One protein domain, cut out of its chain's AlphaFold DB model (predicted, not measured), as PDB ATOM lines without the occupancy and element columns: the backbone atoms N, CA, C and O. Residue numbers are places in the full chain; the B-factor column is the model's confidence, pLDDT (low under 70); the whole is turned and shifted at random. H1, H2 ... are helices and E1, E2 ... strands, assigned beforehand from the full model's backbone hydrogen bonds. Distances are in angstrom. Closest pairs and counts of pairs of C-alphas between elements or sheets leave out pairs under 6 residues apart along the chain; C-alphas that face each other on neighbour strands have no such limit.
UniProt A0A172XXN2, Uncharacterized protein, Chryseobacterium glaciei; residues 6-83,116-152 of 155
ATOM      1  N   LEU A   6       3.333  23.932   4.177       91.56
ATOM      2  CA  LEU A   6       4.549  23.475   4.864       91.56
ATOM      3  C   LEU A   6       4.487  21.983   5.227       91.56
ATOM      4  O   LEU A   6       5.491  21.282   5.131       91.56
ATOM      5  N   GLU A   7       3.328  21.496   5.668       92.12
ATOM      6  CA  GLU A   7       3.149  20.087   6.033       92.12
ATOM      7  C   GLU A   7       3.128  19.210   4.782       92.12
ATOM      8  O   GLU A   7       3.768  18.159   4.753       92.12
ATOM      9  N   VAL A   8       2.467  19.698   3.727       93.31
ATOM     10  CA  VAL A   8       2.484  19.075   2.398       93.31
ATOM     11  C   VAL A   8       3.917  18.988   1.876       93.31
ATOM     12  O   VAL A   8       4.342  17.921   1.448       93.31
ATOM     13  N   ALA A   9       4.699  20.064   1.995       93.62
ATOM     14  CA  ALA A   9       6.099  20.091   1.584       93.62
ATOM     15  C   ALA A   9       6.949  19.060   2.343       93.62
ATOM     16  O   ALA A   9       7.649  18.273   1.713       93.62
ATOM     17  N   LYS A  10       6.843  19.000   3.678       94.25
ATOM     18  CA  LYS A  10       7.566  18.005   4.493       94.25
ATOM     19  C   LYS A  10       7.185  16.574   4.124       94.25
ATOM     20  O   LYS A  10       8.047  15.700   4.060       94.25
ATOM     21  N   LYS A  11       5.899  16.316   3.878       95.00
ATOM     22  CA  LYS A  11       5.455  14.983   3.466       95.00
ATOM     23  C   LYS A  11       5.966  14.630   2.071       95.00
ATOM     24  O   LYS A  11       6.438  13.515   1.873       95.00
ATOM     25  N   ALA A  12       5.918  15.578   1.139       94.56
ATOM     26  CA  ALA A  12       6.435  15.409  -0.212       94.56
ATOM     27  C   ALA A  12       7.944  15.109  -0.215       94.56
ATOM     28  O   ALA A  12       8.382  14.217  -0.940       94.56
ATOM     29  N   GLU A  13       8.723  15.786   0.641       95.25
ATOM     30  CA  GLU A  13      10.139  15.463   0.862       95.25
ATOM     31  C   GLU A  13      10.306  14.004   1.303       95.25
ATOM     32  O   GLU A  13      11.004  13.242   0.639       95.25
ATOM     33  N   GLN A  14       9.604  13.585   2.359       94.19
ATOM     34  CA  GLN A  14       9.691  12.218   2.886       94.19
ATOM     35  C   GLN A  14       9.309  11.150   1.850       94.19
ATOM     36  O   GLN A  14       9.969  10.115   1.754       94.19
ATOM     37  N   MET A  15       8.244  11.380   1.078       94.25
ATOM     38  CA  MET A  15       7.776  10.442   0.053       94.25
ATOM     39  C   MET A  15       8.818  10.249  -1.048       94.25
ATOM     40  O   MET A  15       9.115   9.114  -1.434       94.25
ATOM     41  N   LEU A  16       9.391  11.352  -1.530       94.31
ATOM     42  CA  LEU A  16      10.380  11.314  -2.596       94.31
ATOM     43  C   LEU A  16      11.725  10.763  -2.098       94.31
ATOM     44  O   LEU A  16      12.333   9.949  -2.791       94.31
ATOM     45  N   GLU A  17      12.159  11.106  -0.880       92.88
ATOM     46  CA  GLU A  17      13.352  10.514  -0.254       92.88
ATOM     47  C   GLU A  17      13.222   9.000  -0.087       92.88
ATOM     48  O   GLU A  17      14.138   8.254  -0.434       92.88
ATOM     49  N   ALA A  18      12.073   8.522   0.393       92.06
ATOM     50  CA  ALA A  18      11.835   7.093   0.565       92.06
ATOM     51  C   ALA A  18      11.827   6.336  -0.774       92.06
ATOM     52  O   ALA A  18      12.276   5.191  -0.843       92.06
ATOM     53  N   ALA A  19      11.306   6.940  -1.844       92.81
ATOM     54  CA  ALA A  19      11.340   6.343  -3.178       92.81
ATOM     55  C   ALA A  19      12.762   6.316  -3.759       92.81
ATOM     56  O   ALA A  19      13.203   5.274  -4.244       92.81
ATOM     57  N   LEU A  20      13.507   7.420  -3.634       90.12
ATOM     58  CA  LEU A  20      14.904   7.491  -4.064       90.12
ATOM     59  C   LEU A  20      15.758   6.453  -3.342       90.12
ATOM     60  O   LEU A  20      16.416   5.657  -4.006       90.12
ATOM     61  N   ARG A  21      15.681   6.388  -2.008       88.19
ATOM     62  CA  ARG A  21      16.442   5.419  -1.204       88.19
ATOM     63  C   ARG A  21      16.149   3.977  -1.592       88.19
ATOM     64  O   ARG A  21      17.075   3.174  -1.670       88.19
ATOM     65  N   ARG A  22      14.885   3.644  -1.874       88.62
ATOM     66  CA  ARG A  22      14.503   2.303  -2.341       88.62
ATOM     67  C   ARG A  22      15.197   1.958  -3.656       88.62
ATOM     68  O   ARG A  22      15.822   0.905  -3.739       88.62
ATOM     69  N   LYS A  23      15.179   2.862  -4.639       87.69
ATOM     70  CA  LYS A  23      15.844   2.647  -5.936       87.69
ATOM     71  C   LYS A  23      17.367   2.596  -5.816       87.69
ATOM     72  O   LYS A  23      17.998   1.747  -6.438       87.69
ATOM     73  N   THR A  24      17.956   3.447  -4.979       84.12
ATOM     74  CA  THR A  24      19.413   3.534  -4.826       84.12
ATOM     75  C   THR A  24      20.004   2.494  -3.877       84.12
ATOM     76  O   THR A  24      21.222   2.348  -3.825       84.12
ATOM     77  N   SER A  25      19.177   1.769  -3.115       80.94
ATOM     78  CA  SER A  25      19.630   0.787  -2.116       80.94
ATOM     79  C   SER A  25      20.490  -0.332  -2.714       80.94
ATOM     80  O   SER A  25      21.462  -0.758  -2.092       80.94
ATOM     81  N   SER A  26      20.165  -0.753  -3.939       79.69
ATOM     82  CA  SER A  26      20.874  -1.796  -4.688       79.69
ATOM     83  C   SER A  26      22.231  -1.350  -5.242       79.69
ATOM     84  O   SER A  26      23.053  -2.189  -5.615       79.69
ATOM     85  N   PHE A  27      22.495  -0.040  -5.298       80.00
ATOM     86  CA  PHE A  27      23.756   0.461  -5.821       80.00
ATOM     87  C   PHE A  27      24.897   0.168  -4.847       80.00
ATOM     88  O   PHE A  27      24.798   0.371  -3.634       80.00
ATOM     89  N   LYS A  28      26.008  -0.325  -5.398       74.19
ATOM     90  CA  LYS A  28      27.225  -0.580  -4.627       74.19
ATOM     91  C   LYS A  28      27.847   0.751  -4.217       74.19
ATOM     92  O   LYS A  28      27.947   1.665  -5.033       74.19
ATOM     93  N   ASP A  29      28.282   0.843  -2.965       69.50
ATOM     94  CA  ASP A  29      29.109   1.964  -2.535       69.50
ATOM     95  C   ASP A  29      30.492   1.866  -3.200       69.50
ATOM     96  O   ASP A  29      30.988   0.775  -3.500       69.50
ATOM     97  N   HIS A  30      31.112   3.014  -3.472       64.12
ATOM     98  CA  HIS A  30      32.461   3.040  -4.029       64.12
ATOM     99  C   HIS A  30      33.470   2.462  -3.025       64.12
ATOM    100  O   HIS A  30      33.482   2.849  -1.861       64.12
ATOM    101  N   VAL A  31      34.368   1.593  -3.510       53.81
ATOM    102  CA  VAL A  31      35.406   0.911  -2.706       53.81
ATOM    103  C   VAL A  31      36.359   1.897  -2.009       53.81
ATOM    104  O   VAL A  31      36.875   1.599  -0.941       53.81
ATOM    105  N   ASN A  32      36.539   3.100  -2.567       60.59
ATOM    106  CA  ASN A  32      37.423   4.144  -2.035       60.59
ATOM    107  C   ASN A  32      36.634   5.333  -1.458       60.59
ATOM    108  O   ASN A  32      36.938   6.484  -1.772       60.59
ATOM    109  N   ARG A  33      35.575   5.072  -0.687       65.44
ATOM    110  CA  ARG A  33      34.812   6.133  -0.017       65.44
ATOM    111  C   ARG A  33      35.662   6.743   1.104       65.44
ATOM    112  O   ARG A  33      36.102   6.019   1.992       65.44
ATOM    113  N   LYS A  34      35.880   8.063   1.085       67.12
ATOM    114  CA  LYS A  34      36.381   8.781   2.270       67.12
ATOM    115  C   LYS A  34      35.239   8.944   3.272       67.12
ATOM    116  O   LYS A  34      34.088   9.067   2.867       67.12
ATOM    117  N   GLU A  35      35.546   8.996   4.563       63.47
ATOM    118  CA  GLU A  35      34.542   9.042   5.643       63.47
ATOM    119  C   GLU A  35      33.521  10.192   5.489       63.47
ATOM    120  O   GLU A  35      32.343  10.022   5.786       63.47
ATOM    121  N   ASN A  36      33.937  11.316   4.890       70.69
ATOM    122  CA  ASN A  36      33.092  12.491   4.641       70.69
ATOM    123  C   ASN A  36      32.401  12.524   3.262       70.69
ATOM    124  O   ASN A  36      31.705  13.494   2.952       70.69
ATOM    125  N   ASP A  37      32.590  11.517   2.403       68.06
ATOM    126  CA  ASP A  37      31.968  11.516   1.077       68.06
ATOM    127  C   ASP A  37      30.482  11.147   1.163       68.06
ATOM    128  O   ASP A  37      30.085  10.146   1.771       68.06
ATOM    129  N   THR A  38      29.654  11.945   0.488       68.81
ATOM    130  CA  THR A  38      28.210  11.707   0.361       68.81
ATOM    131  C   THR A  38      27.959  10.457  -0.482       68.81
ATOM    132  O   THR A  38      28.401  10.374  -1.632       68.81
ATOM    133  N   SER A  39      27.261   9.456   0.072       72.94
ATOM    134  CA  SER A  39      26.888   8.279  -0.714       72.94
ATOM    135  C   SER A  39      25.800   8.649  -1.712       72.94
ATOM    136  O   SER A  39      25.000   9.562  -1.516       72.94
ATOM    137  N   LEU A  40      25.727   7.864  -2.784       73.44
ATOM    138  CA  LEU A  40      24.574   7.872  -3.671       73.44
ATOM    139  C   LEU A  40      23.267   7.570  -2.918       73.44
ATOM    140  O   LEU A  40      22.209   8.086  -3.267       73.44
ATOM    141  N   LYS A  41      23.366   6.749  -1.868       74.75
ATOM    142  CA  LYS A  41      22.255   6.350  -0.998       74.75
ATOM    143  C   LYS A  41      21.752   7.493  -0.112       74.75
ATOM    144  O   LYS A  41      20.624   7.429   0.371       74.75
ATOM    145  N   ASP A  42      22.542   8.556   0.027       78.19
ATOM    146  CA  ASP A  42      22.219   9.749   0.817       78.19
ATOM    147  C   ASP A  42      21.472  10.811  -0.014       78.19
ATOM    148  O   ASP A  42      21.455  11.991   0.337       78.19
ATOM    149  N   ALA A  43      20.852  10.419  -1.134       82.94
ATOM    150  CA  ALA A  43      20.011  11.315  -1.917       82.94
ATOM    151  C   ALA A  43      18.861  11.860  -1.049       82.94
ATOM    152  O   ALA A  43      18.106  11.102  -0.436       82.94
ATOM    153  N   THR A  44      18.738  13.186  -1.002       87.44
ATOM    154  CA  THR A  44      17.732  13.907  -0.211       87.44
ATOM    155  C   THR A  44      16.784  14.683  -1.112       87.44
ATOM    156  O   THR A  44      17.124  15.058  -2.237       87.44
ATOM    157  N   ALA A  45      15.585  14.952  -0.611       90.56
ATOM    158  CA  ALA A  45      14.619  15.828  -1.246       90.56
ATOM    159  C   ALA A  45      14.511  17.106  -0.422       90.56
ATOM    160  O   ALA A  45      14.455  17.075   0.805       90.56
ATOM    161  N   LYS A  46      14.495  18.253  -1.096       92.75
ATOM    162  CA  LYS A  46      14.341  19.554  -0.450       92.75
ATOM    163  C   LYS A  46      13.282  20.378  -1.149       92.75
ATOM    164  O   LYS A  46      13.417  20.713  -2.328       92.75
ATOM    165  N   ALA A  47      12.248  20.721  -0.398       92.38
ATOM    166  CA  ALA A  47      11.199  21.630  -0.784       92.38
ATOM    167  C   ALA A  47      11.595  23.069  -0.436       92.38
ATOM    168  O   ALA A  47      12.060  23.374   0.663       92.38
ATOM    169  N   ALA A  48      11.381  23.984  -1.377       92.31
ATOM    170  CA  ALA A  48      11.489  25.412  -1.129       92.31
ATOM    171  C   ALA A  48      10.109  25.952  -0.745       92.31
ATOM    172  O   ALA A  48       9.189  25.979  -1.566       92.31
ATOM    173  N   VAL A  49       9.970  26.403   0.502       91.00
ATOM    174  CA  VAL A  49       8.730  26.991   1.024       91.00
ATOM    175  C   VAL A  49       8.987  28.454   1.360       91.00
ATOM    176  O   VAL A  49       9.877  28.776   2.144       91.00
ATOM    177  N   LYS A  50       8.196  29.359   0.779       89.75
ATOM    178  CA  LYS A  50       8.242  30.783   1.111       89.75
ATOM    179  C   LYS A  50       7.170  31.124   2.133       89.75
ATOM    180  O   LYS A  50       6.000  30.792   1.963       89.75
ATOM    181  N   ARG A  51       7.580  31.832   3.179       87.88
ATOM    182  CA  ARG A  51       6.697  32.341   4.227       87.88
ATOM    183  C   ARG A  51       6.324  33.792   3.938       87.88
ATOM    184  O   ARG A  51       7.208  34.615   3.713       87.88
ATOM    185  N   TYR A  52       5.036  34.100   4.009       83.75
ATOM    186  CA  TYR A  52       4.493  35.451   3.936       83.75
ATOM    187  C   TYR A  52       3.789  35.787   5.250       83.75
ATOM    188  O   TYR A  52       3.081  34.955   5.822       83.75
ATOM    189  N   ILE A  53       4.011  37.001   5.746       75.12
ATOM    190  CA  ILE A  53       3.390  37.505   6.973       75.12
ATOM    191  C   ILE A  53       2.261  38.441   6.549       75.12
ATOM    192  O   ILE A  53       2.529  39.473   5.938       75.12
ATOM    193  N   SER A  54       1.010  38.094   6.861       65.31
ATOM    194  CA  SER A  54      -0.104  39.033   6.702       65.31
ATOM    195  C   SER A  54      -0.217  39.883   7.965       65.31
ATOM    196  O   SER A  54      -0.465  39.355   9.049       65.31
ATOM    197  N   LYS A  55      -0.023  41.203   7.837       59.06
ATOM    198  CA  LYS A  55      -0.206  42.154   8.947       59.06
ATOM    199  C   LYS A  55      -1.685  42.463   9.237       59.06
ATOM    200  O   LYS A  55      -1.976  42.939  10.324       59.06
ATOM    201  N   LYS A  56      -2.606  42.182   8.301       58.41
ATOM    202  CA  LYS A  56      -4.027  42.575   8.395       58.41
ATOM    203  C   LYS A  56      -4.924  41.625   9.216       58.41
ATOM    204  O   LYS A  56      -5.954  42.077   9.680       58.41
ATOM    205  N   ASP A  57      -4.539  40.362   9.434       55.66
ATOM    206  CA  ASP A  57      -5.406  39.335  10.069       55.66
ATOM    207  C   ASP A  57      -4.880  38.801  11.418       55.66
ATOM    208  O   ASP A  57      -5.126  37.648  11.768       55.66
ATOM    209  N   GLY A  58      -4.098  39.585  12.168       54.00
ATOM    210  CA  GLY A  58      -3.533  39.108  13.437       54.00
ATOM    211  C   GLY A  58      -2.535  37.960  13.226       54.00
ATOM    212  O   GLY A  58      -2.819  36.793  13.463       54.00
ATOM    213  N   GLN A  59      -1.338  38.294  12.736       56.44
ATOM    214  CA  GLN A  59      -0.152  37.419  12.692       56.44
ATOM    215  C   GLN A  59      -0.303  36.010  12.063       56.44
ATOM    216  O   GLN A  59       0.496  35.115  12.354       56.44
ATOM    217  N   LYS A  60      -1.250  35.772  11.148       63.38
ATOM    218  CA  LYS A  60      -1.292  34.490  10.419       63.38
ATOM    219  C   LYS A  60      -0.143  34.402   9.400       63.38
ATOM    220  O   LYS A  60      -0.020  35.221   8.485       63.38
ATOM    221  N   LYS A  61       0.725  33.396   9.572       73.81
ATOM    222  CA  LYS A  61       1.837  33.063   8.661       73.81
ATOM    223  C   LYS A  61       1.298  32.188   7.528       73.81
ATOM    224  O   LYS A  61       0.888  31.061   7.786       73.81
ATOM    225  N   LYS A  62       1.329  32.678   6.286       82.00
ATOM    226  CA  LYS A  62       0.998  31.880   5.095       82.00
ATOM    227  C   LYS A  62       2.270  31.243   4.537       82.00
ATOM    228  O   LYS A  62       3.287  31.923   4.379       82.00
ATOM    229  N   TYR A  63       2.223  29.949   4.250       87.88
ATOM    230  CA  TYR A  63       3.326  29.203   3.647       87.88
ATOM    231  C   TYR A  63       2.948  28.814   2.225       87.88
ATOM    232  O   TYR A  63       1.849  28.318   2.014       87.88
ATOM    233  N   TYR A  64       3.869  29.009   1.284       90.12
ATOM    234  CA  TYR A  64       3.702  28.602  -0.106       90.12
ATOM    235  C   TYR A  64       4.870  27.726  -0.545       90.12
ATOM    236  O   TYR A  64       6.020  28.176  -0.561       90.12
ATOM    237  N   MET A  65       4.575  26.490  -0.923       91.31
ATOM    238  CA  MET A  65       5.502  25.584  -1.583       91.31
ATOM    239  C   MET A  65       5.737  26.064  -3.022       91.31
ATOM    240  O   MET A  65       4.796  26.275  -3.790       91.31
ATOM    241  N   ARG A  66       7.007  26.281  -3.377       91.50
ATOM    242  CA  ARG A  66       7.426  26.794  -4.693       91.50
ATOM    243  C   ARG A  66       8.031  25.720  -5.578       91.50
ATOM    244  O   ARG A  66       7.776  25.701  -6.774       91.50
ATOM    245  N   SER A  67       8.854  24.856  -4.996       92.81
ATOM    246  CA  SER A  67       9.553  23.808  -5.734       92.81
ATOM    247  C   SER A  67       9.902  22.643  -4.821       92.81
ATOM    248  O   SER A  67      10.074  22.826  -3.615       92.81
ATOM    249  N   LEU A  68      10.062  21.462  -5.413       93.44
ATOM    250  CA  LEU A  68      10.644  20.278  -4.791       93.44
ATOM    251  C   LEU A  68      11.870  19.883  -5.613       93.44
ATOM    252  O   LEU A  68      11.774  19.722  -6.826       93.44
ATOM    253  N   SER A  69      13.027  19.788  -4.967       93.44
ATOM    254  CA  SER A  69      14.311  19.523  -5.619       93.44
ATOM    255  C   SER A  69      14.953  18.262  -5.060       93.44
ATOM    256  O   SER A  69      14.818  17.970  -3.873       93.44
ATOM    257  N   ILE A  70      15.669  17.531  -5.911       91.94
ATOM    258  CA  ILE A  70      16.457  16.364  -5.514       91.94
ATOM    259  C   ILE A  70      17.906  16.806  -5.345       91.94
ATOM    260  O   ILE A  70      18.475  17.424  -6.243       91.94
ATOM    261  N   ARG A  71      18.510  16.487  -4.203       90.38
ATOM    262  CA  ARG A  71      19.923  16.734  -3.916       90.38
ATOM    263  C   ARG A  71      20.643  15.406  -3.776       90.38
ATOM    264  O   ARG A  71      20.303  14.592  -2.925       90.38
ATOM    265  N   MET A  72      21.647  15.200  -4.613       87.38
ATOM    266  CA  MET A  72      22.474  13.999  -4.608       87.38
ATOM    267  C   MET A  72      23.905  14.342  -5.009       87.38
ATOM    268  O   MET A  72      24.164  15.396  -5.590       87.38
ATOM    269  N   ALA A  73      24.824  13.430  -4.716       86.12
ATOM    270  CA  ALA A  73      26.205  13.544  -5.147       86.12
ATOM    271  C   ALA A  73      26.337  13.463  -6.680       86.12
ATOM    272  O   ALA A  73      25.521  12.839  -7.365       86.12
ATOM    273  N   ARG A  74      27.399  14.068  -7.230       84.06
ATOM    274  CA  ARG A  74      27.631  14.172  -8.684       84.06
ATOM    275  C   ARG A  74      27.623  12.812  -9.388       84.06
ATOM    276  O   ARG A  74      27.085  12.700 -10.488       84.06
ATOM    277  N   HIS A  75      28.200  11.782  -8.766       82.62
ATOM    278  CA  HIS A  75      28.220  10.431  -9.330       82.62
ATOM    279  C   HIS A  75      26.820   9.834  -9.485       82.62
ATOM    280  O   HIS A  75      26.623   9.032 -10.385       82.62
ATOM    281  N   GLY A  76      25.832  10.267  -8.699       85.44
ATOM    282  CA  GLY A  76      24.450   9.819  -8.865       85.44
ATOM    283  C   GLY A  76      23.772  10.328 -10.117       85.44
ATOM    284  O   GLY A  76      23.081   9.576 -10.801       85.44
ATOM    285  N   PHE A  77      24.042  11.582 -10.465       86.44
ATOM    286  CA  PHE A  77      23.581  12.139 -11.727       86.44
ATOM    287  C   PHE A  77      24.244  11.424 -12.911       86.44
ATOM    288  O   PHE A  77      23.574  11.032 -13.863       86.44
ATOM    289  N   ILE A  78      25.551  11.176 -12.804       86.94
ATOM    290  CA  ILE A  78      26.320  10.406 -13.789       86.94
ATOM    291  C   ILE A  78      25.764   8.978 -13.932       86.94
ATOM    292  O   ILE A  78      25.587   8.516 -15.053       86.94
ATOM    293  N   GLN A  79      25.417   8.300 -12.835       87.75
ATOM    294  CA  GLN A  79      24.791   6.972 -12.860       87.75
ATOM    295  C   GLN A  79      23.447   6.993 -13.604       87.75
ATOM    296  O   GLN A  79      23.175   6.113 -14.418       87.75
ATOM    297  N   ASN A  80      22.626   8.020 -13.359       90.25
ATOM    298  CA  ASN A  80      21.298   8.138 -13.957       90.25
ATOM    299  C   ASN A  80      21.345   8.324 -15.481       90.25
ATOM    300  O   ASN A  80      20.564   7.695 -16.190       90.25
ATOM    301  N   TYR A  81      22.240   9.180 -15.981       89.94
ATOM    302  CA  TYR A  81      22.306   9.538 -17.407       89.94
ATOM    303  C   TYR A  81      23.375   8.778 -18.196       89.94
ATOM    304  O   TYR A  81      23.360   8.801 -19.424       89.94
ATOM    305  N   GLY A  82      24.276   8.074 -17.512       89.25
ATOM    306  CA  GLY A  82      25.439   7.461 -18.138       89.25
ATOM    307  C   GLY A  82      26.481   8.498 -18.553       89.25
ATOM    308  O   GLY A  82      26.302   9.708 -18.403       89.25
ATOM    309  N   VAL A  83      27.609   8.005 -19.054       89.00
ATOM    310  CA  VAL A  83      28.707   8.827 -19.574       89.00
ATOM    311  C   VAL A  83      29.295   8.136 -20.794       89.00
ATOM    312  O   VAL A  83      29.590   6.944 -20.743       89.00
ATOM    313  N   PHE A 116      16.997   6.017 -12.765       90.31
ATOM    314  CA  PHE A 116      16.268   5.712 -11.528       90.31
ATOM    315  C   PHE A 116      15.474   6.910 -11.001       90.31
ATOM    316  O   PHE A 116      14.515   6.730 -10.254       90.31
ATOM    317  N   ILE A 117      15.837   8.138 -11.394       91.19
ATOM    318  CA  ILE A 117      15.197   9.360 -10.886       91.19
ATOM    319  C   ILE A 117      13.734   9.430 -11.330       91.19
ATOM    320  O   ILE A 117      12.845   9.620 -10.503       91.19
ATOM    321  N   ASN A 118      13.473   9.230 -12.623       92.38
ATOM    322  CA  ASN A 118      12.115   9.289 -13.170       92.38
ATOM    323  C   ASN A 118      11.220   8.192 -12.585       92.38
ATOM    324  O   ASN A 118      10.047   8.433 -12.310       92.38
ATOM    325  N   GLU A 119      11.778   7.003 -12.365       92.75
ATOM    326  CA  GLU A 119      11.062   5.909 -11.712       92.75
ATOM    327  C   GLU A 119      10.753   6.239 -10.254       92.75
ATOM    328  O   GLU A 119       9.618   6.076  -9.827       92.75
ATOM    329  N   ALA A 120      11.717   6.778  -9.502       92.50
ATOM    330  CA  ALA A 120      11.497   7.189  -8.118       92.50
ATOM    331  C   ALA A 120      10.411   8.272  -8.002       92.50
ATOM    332  O   ALA A 120       9.578   8.214  -7.098       92.50
ATOM    333  N   VAL A 121      10.377   9.239  -8.927       94.06
ATOM    334  CA  VAL A 121       9.324  10.266  -8.968       94.06
ATOM    335  C   VAL A 121       7.954   9.630  -9.211       94.06
ATOM    336  O   VAL A 121       7.015   9.943  -8.479       94.06
ATOM    337  N   LYS A 122       7.842   8.697 -10.164       94.50
ATOM    338  CA  LYS A 122       6.592   7.967 -10.435       94.50
ATOM    339  C   LYS A 122       6.151   7.119  -9.238       94.50
ATOM    340  O   LYS A 122       5.030   7.275  -8.765       94.50
ATOM    341  N   ASP A 123       7.049   6.301  -8.691       93.50
ATOM    342  CA  ASP A 123       6.771   5.401  -7.564       93.50
ATOM    343  C   ASP A 123       6.387   6.163  -6.291       93.50
ATOM    344  O   ASP A 123       5.600   5.682  -5.475       93.50
ATOM    345  N   SER A 124       6.938   7.367  -6.106       93.50
ATOM    346  CA  SER A 124       6.598   8.220  -4.968       93.50
ATOM    347  C   SER A 124       5.183   8.793  -5.035       93.50
ATOM    348  O   SER A 124       4.681   9.221  -4.002       93.50
ATOM    349  N   LYS A 125       4.561   8.866  -6.224       95.81
ATOM    350  CA  LYS A 125       3.302   9.596  -6.476       95.81
ATOM    351  C   LYS A 125       3.295  11.029  -5.924       95.81
ATOM    352  O   LYS A 125       2.246  11.603  -5.638       95.81
ATOM    353  N   VAL A 126       4.476  11.634  -5.766       94.38
ATOM    354  CA  VAL A 126       4.610  12.937  -5.103       94.38
ATOM    355  C   VAL A 126       3.943  14.053  -5.901       94.38
ATOM    356  O   VAL A 126       3.446  15.010  -5.319       94.38
ATOM    357  N   VAL A 127       3.913  13.928  -7.231       94.00
ATOM    358  CA  VAL A 127       3.316  14.929  -8.121       94.00
ATOM    359  C   VAL A 127       1.810  15.004  -7.890       94.00
ATOM    360  O   VAL A 127       1.300  16.089  -7.629       94.00
ATOM    361  N   GLU A 128       1.122  13.860  -7.906       95.50
ATOM    362  CA  GLU A 128      -0.317  13.760  -7.627       95.50
ATOM    363  C   GLU A 128      -0.633  14.307  -6.231       95.50
ATOM    364  O   GLU A 128      -1.469  15.195  -6.079       95.50
ATOM    365  N   PHE A 129       0.132  13.864  -5.229       95.31
ATOM    366  CA  PHE A 129      -0.025  14.291  -3.842       95.31
ATOM    367  C   PHE A 129       0.108  15.810  -3.657       95.31
ATOM    368  O   PHE A 129      -0.707  16.432  -2.969       95.31
ATOM    369  N   VAL A 130       1.144  16.419  -4.245       94.38
ATOM    370  CA  VAL A 130       1.380  17.867  -4.147       94.38
ATOM    371  C   VAL A 130       0.297  18.626  -4.901       94.38
ATOM    372  O   VAL A 130      -0.229  19.596  -4.359       94.38
ATOM    373  N   MET A 131      -0.066  18.187  -6.108       93.75
ATOM    374  CA  MET A 131      -1.100  18.840  -6.909       93.75
ATOM    375  C   MET A 131      -2.437  18.867  -6.175       93.75
ATOM    376  O   MET A 131      -3.010  19.940  -6.015       93.75
ATOM    377  N   GLU A 132      -2.900  17.734  -5.657       94.81
ATOM    378  CA  GLU A 132      -4.174  17.644  -4.942       94.81
ATOM    379  C   GLU A 132      -4.188  18.524  -3.683       94.81
ATOM    380  O   GLU A 132      -5.073  19.358  -3.488       94.81
ATOM    381  N   ASN A 133      -3.169  18.398  -2.828       94.62
ATOM    382  CA  ASN A 133      -3.182  19.078  -1.536       94.62
ATOM    383  C   ASN A 133      -2.899  20.579  -1.643       94.62
ATOM    384  O   ASN A 133      -3.522  21.365  -0.931       94.62
ATOM    385  N   VAL A 134      -1.980  20.998  -2.520       93.00
ATOM    386  CA  VAL A 134      -1.667  22.423  -2.700       93.00
ATOM    387  C   VAL A 134      -2.819  23.146  -3.388       93.00
ATOM    388  O   VAL A 134      -3.178  24.238  -2.953       93.00
ATOM    389  N   THR A 135      -3.426  22.559  -4.427       92.62
ATOM    390  CA  THR A 135      -4.568  23.193  -5.106       92.62
ATOM    391  C   THR A 135      -5.749  23.354  -4.163       92.62
ATOM    392  O   THR A 135      -6.294  24.451  -4.088       92.62
ATOM    393  N   ARG A 136      -6.071  22.327  -3.366       93.38
ATOM    394  CA  ARG A 136      -7.115  22.402  -2.341       93.38
ATOM    395  C   ARG A 136      -6.851  23.524  -1.332       93.38
ATOM    396  O   ARG A 136      -7.696  24.397  -1.167       93.38
ATOM    397  N   ILE A 137      -5.662  23.554  -0.716       91.62
ATOM    398  CA  ILE A 137      -5.299  24.589   0.274       91.62
ATOM    399  C   ILE A 137      -5.367  25.991  -0.349       91.62
ATOM    400  O   ILE A 137      -5.831  26.940   0.282       91.62
ATOM    401  N   ARG A 138      -4.907  26.160  -1.592       90.44
ATOM    402  CA  ARG A 138      -4.963  27.457  -2.280       90.44
ATOM    403  C   ARG A 138      -6.385  27.858  -2.655       90.44
ATOM    404  O   ARG A 138      -6.721  29.024  -2.484       90.44
ATOM    405  N   ALA A 139      -7.210  26.923  -3.116       91.19
ATOM    406  CA  ALA A 139      -8.609  27.172  -3.443       91.19
ATOM    407  C   ALA A 139      -9.397  27.600  -2.199       91.19
ATOM    408  O   ALA A 139     -10.078  28.618  -2.244       91.19
ATOM    409  N   GLU A 140      -9.230  26.903  -1.071       89.56
ATOM    410  CA  GLU A 140      -9.832  27.275   0.217       89.56
ATOM    411  C   GLU A 140      -9.415  28.694   0.644       89.56
ATOM    412  O   GLU A 140     -10.255  29.505   1.036       89.56
ATOM    413  N   ASN A 141      -8.126  29.028   0.505       85.81
ATOM    414  CA  ASN A 141      -7.616  30.365   0.816       85.81
ATOM    415  C   ASN A 141      -8.188  31.453  -0.105       85.81
ATOM    416  O   ASN A 141      -8.533  32.529   0.379       85.81
ATOM    417  N   LEU A 142      -8.286  31.190  -1.410       88.00
ATOM    418  CA  LEU A 142      -8.865  32.128  -2.374       88.00
ATOM    419  C   LEU A 142     -10.352  32.350  -2.107       88.00
ATOM    420  O   LEU A 142     -10.809  33.487  -2.105       88.00
ATOM    421  N   LEU A 143     -11.098  31.281  -1.832       89.69
ATOM    422  CA  LEU A 143     -12.529  31.350  -1.546       89.69
ATOM    423  C   LEU A 143     -12.781  32.144  -0.257       89.69
ATOM    424  O   LEU A 143     -13.669  32.993  -0.219       89.69
ATOM    425  N   PHE A 144     -11.940  31.948   0.765       86.50
ATOM    426  CA  PHE A 144     -11.955  32.763   1.978       86.50
ATOM    427  C   PHE A 144     -11.656  34.246   1.697       86.50
ATOM    428  O   PHE A 144     -12.346  35.120   2.220       86.50
ATOM    429  N   GLU A 145     -10.656  34.553   0.865       84.12
ATOM    430  CA  GLU A 145     -10.319  35.936   0.502       84.12
ATOM    431  C   GLU A 145     -11.428  36.620  -0.309       84.12
ATOM    432  O   GLU A 145     -11.770  37.765  -0.011       84.12
ATOM    433  N   VAL A 146     -12.028  35.918  -1.275       88.12
ATOM    434  CA  VAL A 146     -13.168  36.409  -2.066       88.12
ATOM    435  C   VAL A 146     -14.379  36.642  -1.172       88.12
ATOM    436  O   VAL A 146     -14.975  37.714  -1.228       88.12
ATOM    437  N   LYS A 147     -14.711  35.687  -0.296       88.50
ATOM    438  CA  LYS A 147     -15.802  35.842   0.672       88.50
ATOM    439  C   LYS A 147     -15.592  37.081   1.545       88.50
ATOM    440  O   LYS A 147     -16.504  37.887   1.680       88.50
ATOM    441  N   ARG A 148     -14.376  37.283   2.063       83.06
ATOM    442  CA  ARG A 148     -14.049  38.465   2.872       83.06
ATOM    443  C   ARG A 148     -14.183  39.774   2.089       83.06
ATOM    444  O   ARG A 148     -14.595  40.772   2.669       83.06
ATOM    445  N   LEU A 149     -13.809  39.789   0.807       85.06
ATOM    446  CA  LEU A 149     -13.984  40.960  -0.061       85.06
ATOM    447  C   LEU A 149     -15.466  41.278  -0.298       85.06
ATOM    448  O   LEU A 149     -15.833  42.445  -0.299       85.06
ATOM    449  N   ILE A 150     -16.308  40.254  -0.463       89.06
ATOM    450  CA  ILE A 150     -17.757  40.423  -0.645       89.06
ATOM    451  C   ILE A 150     -18.429  40.905   0.650       89.06
ATOM    452  O   ILE A 150     -19.307  41.758   0.593       89.06
ATOM    453  N   GLU A 151     -18.028  40.375   1.808       85.50
ATOM    454  CA  GLU A 151     -18.608  40.732   3.114       85.50
ATOM    455  C   GLU A 151     -18.169  42.120   3.616       85.50
ATOM    456  O   GLU A 151     -18.911  42.753   4.359       85.50
ATOM    457  N   ASN A 152     -17.006  42.621   3.182       74.81
ATOM    458  CA  ASN A 152     -16.524  43.981   3.461       74.81
ATOM    459  C   ASN A 152     -16.226  44.739   2.148       74.81
ATOM    460  O   ASN A 152     -15.052  44.947   1.824       74.81
TER     461      ASN A 152
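Overview. This is residues 6 to 83 and 116 to 152 of the 155 residues of an uncharacterized protein of Chryseobacterium glaciei (UniProt A0A172XXN2). A long hairpin of two strands, E1 and E2, has helix H1 packed along part of it, and the long helix H4 packs on H1 with its first part, then runs on until residues 142 to 152, of which 142 to 151 belong to H4, stick out. The short helices H2 and H3 lie towards the other end, where residues 31 to 36 of a long loop stick out. The printed part has 115 residues, in the order H1, E1, E2, H2, H3, H4; the sheet E1 - E2 is antiparallel and the class is mixed. The whole is loose, with a radius of gyration of the C-alphas of 19.2 A and spans of 67 by 27 by 21 A.

Arrangement. H1, residues 6 to 24, comes closest to E1, residues 44 to 53, at the C-alphas of Glu 13 and Ala 45, 5.0 A apart. E1 and E2, residues 61 to 71, form an antiparallel hairpin at 159 degrees, with N 46 and O 69 at 2.8 A and N 64 and O 50 at 2.9 A, within hydrogen-bond range. E2 bends by 56 degrees at residue 67. H2, residues 74 to 81, is close to but not clearly touching H3, residues 117 to 124; their closest C-alphas, of Asn 80 and Ile 117, are 6.9 A apart. H3 touches H1 residues 15 to 23 alone, at a steep tilt of 59 degrees, opposite ways, closest at C-alphas 19 and 120, 5.0 A. H4, residues 126 to 151, touches H1 with residues 126 to 134 alone, at a shallow tilt of 8 degrees, opposite ways; their closest C-alphas, of Ala 12 and Val 126, are 5.8 A apart. H1, H2, H3 and H4 have every O i to N i+4 pair within hydrogen-bond range.

Along the chain. H1 begins at C-alpha 6 (4.549, 23.475, 4.864) and is 26.7 A long; E1 is 28.5 A, E2 27.4 A. H4, 37.1 A, ends at C-alpha 151 (-18.608, 40.732, 3.114).

Size, cuts and confidence. Residues 84 to 115 are not printed, and C-alphas 83 and 116 are 15.1 A apart across the cut. The link from H1 to E1 is long, with 19 residues. Residues 29 to 35, 37 to 38 and 54 to 60 have pLDDT under 70.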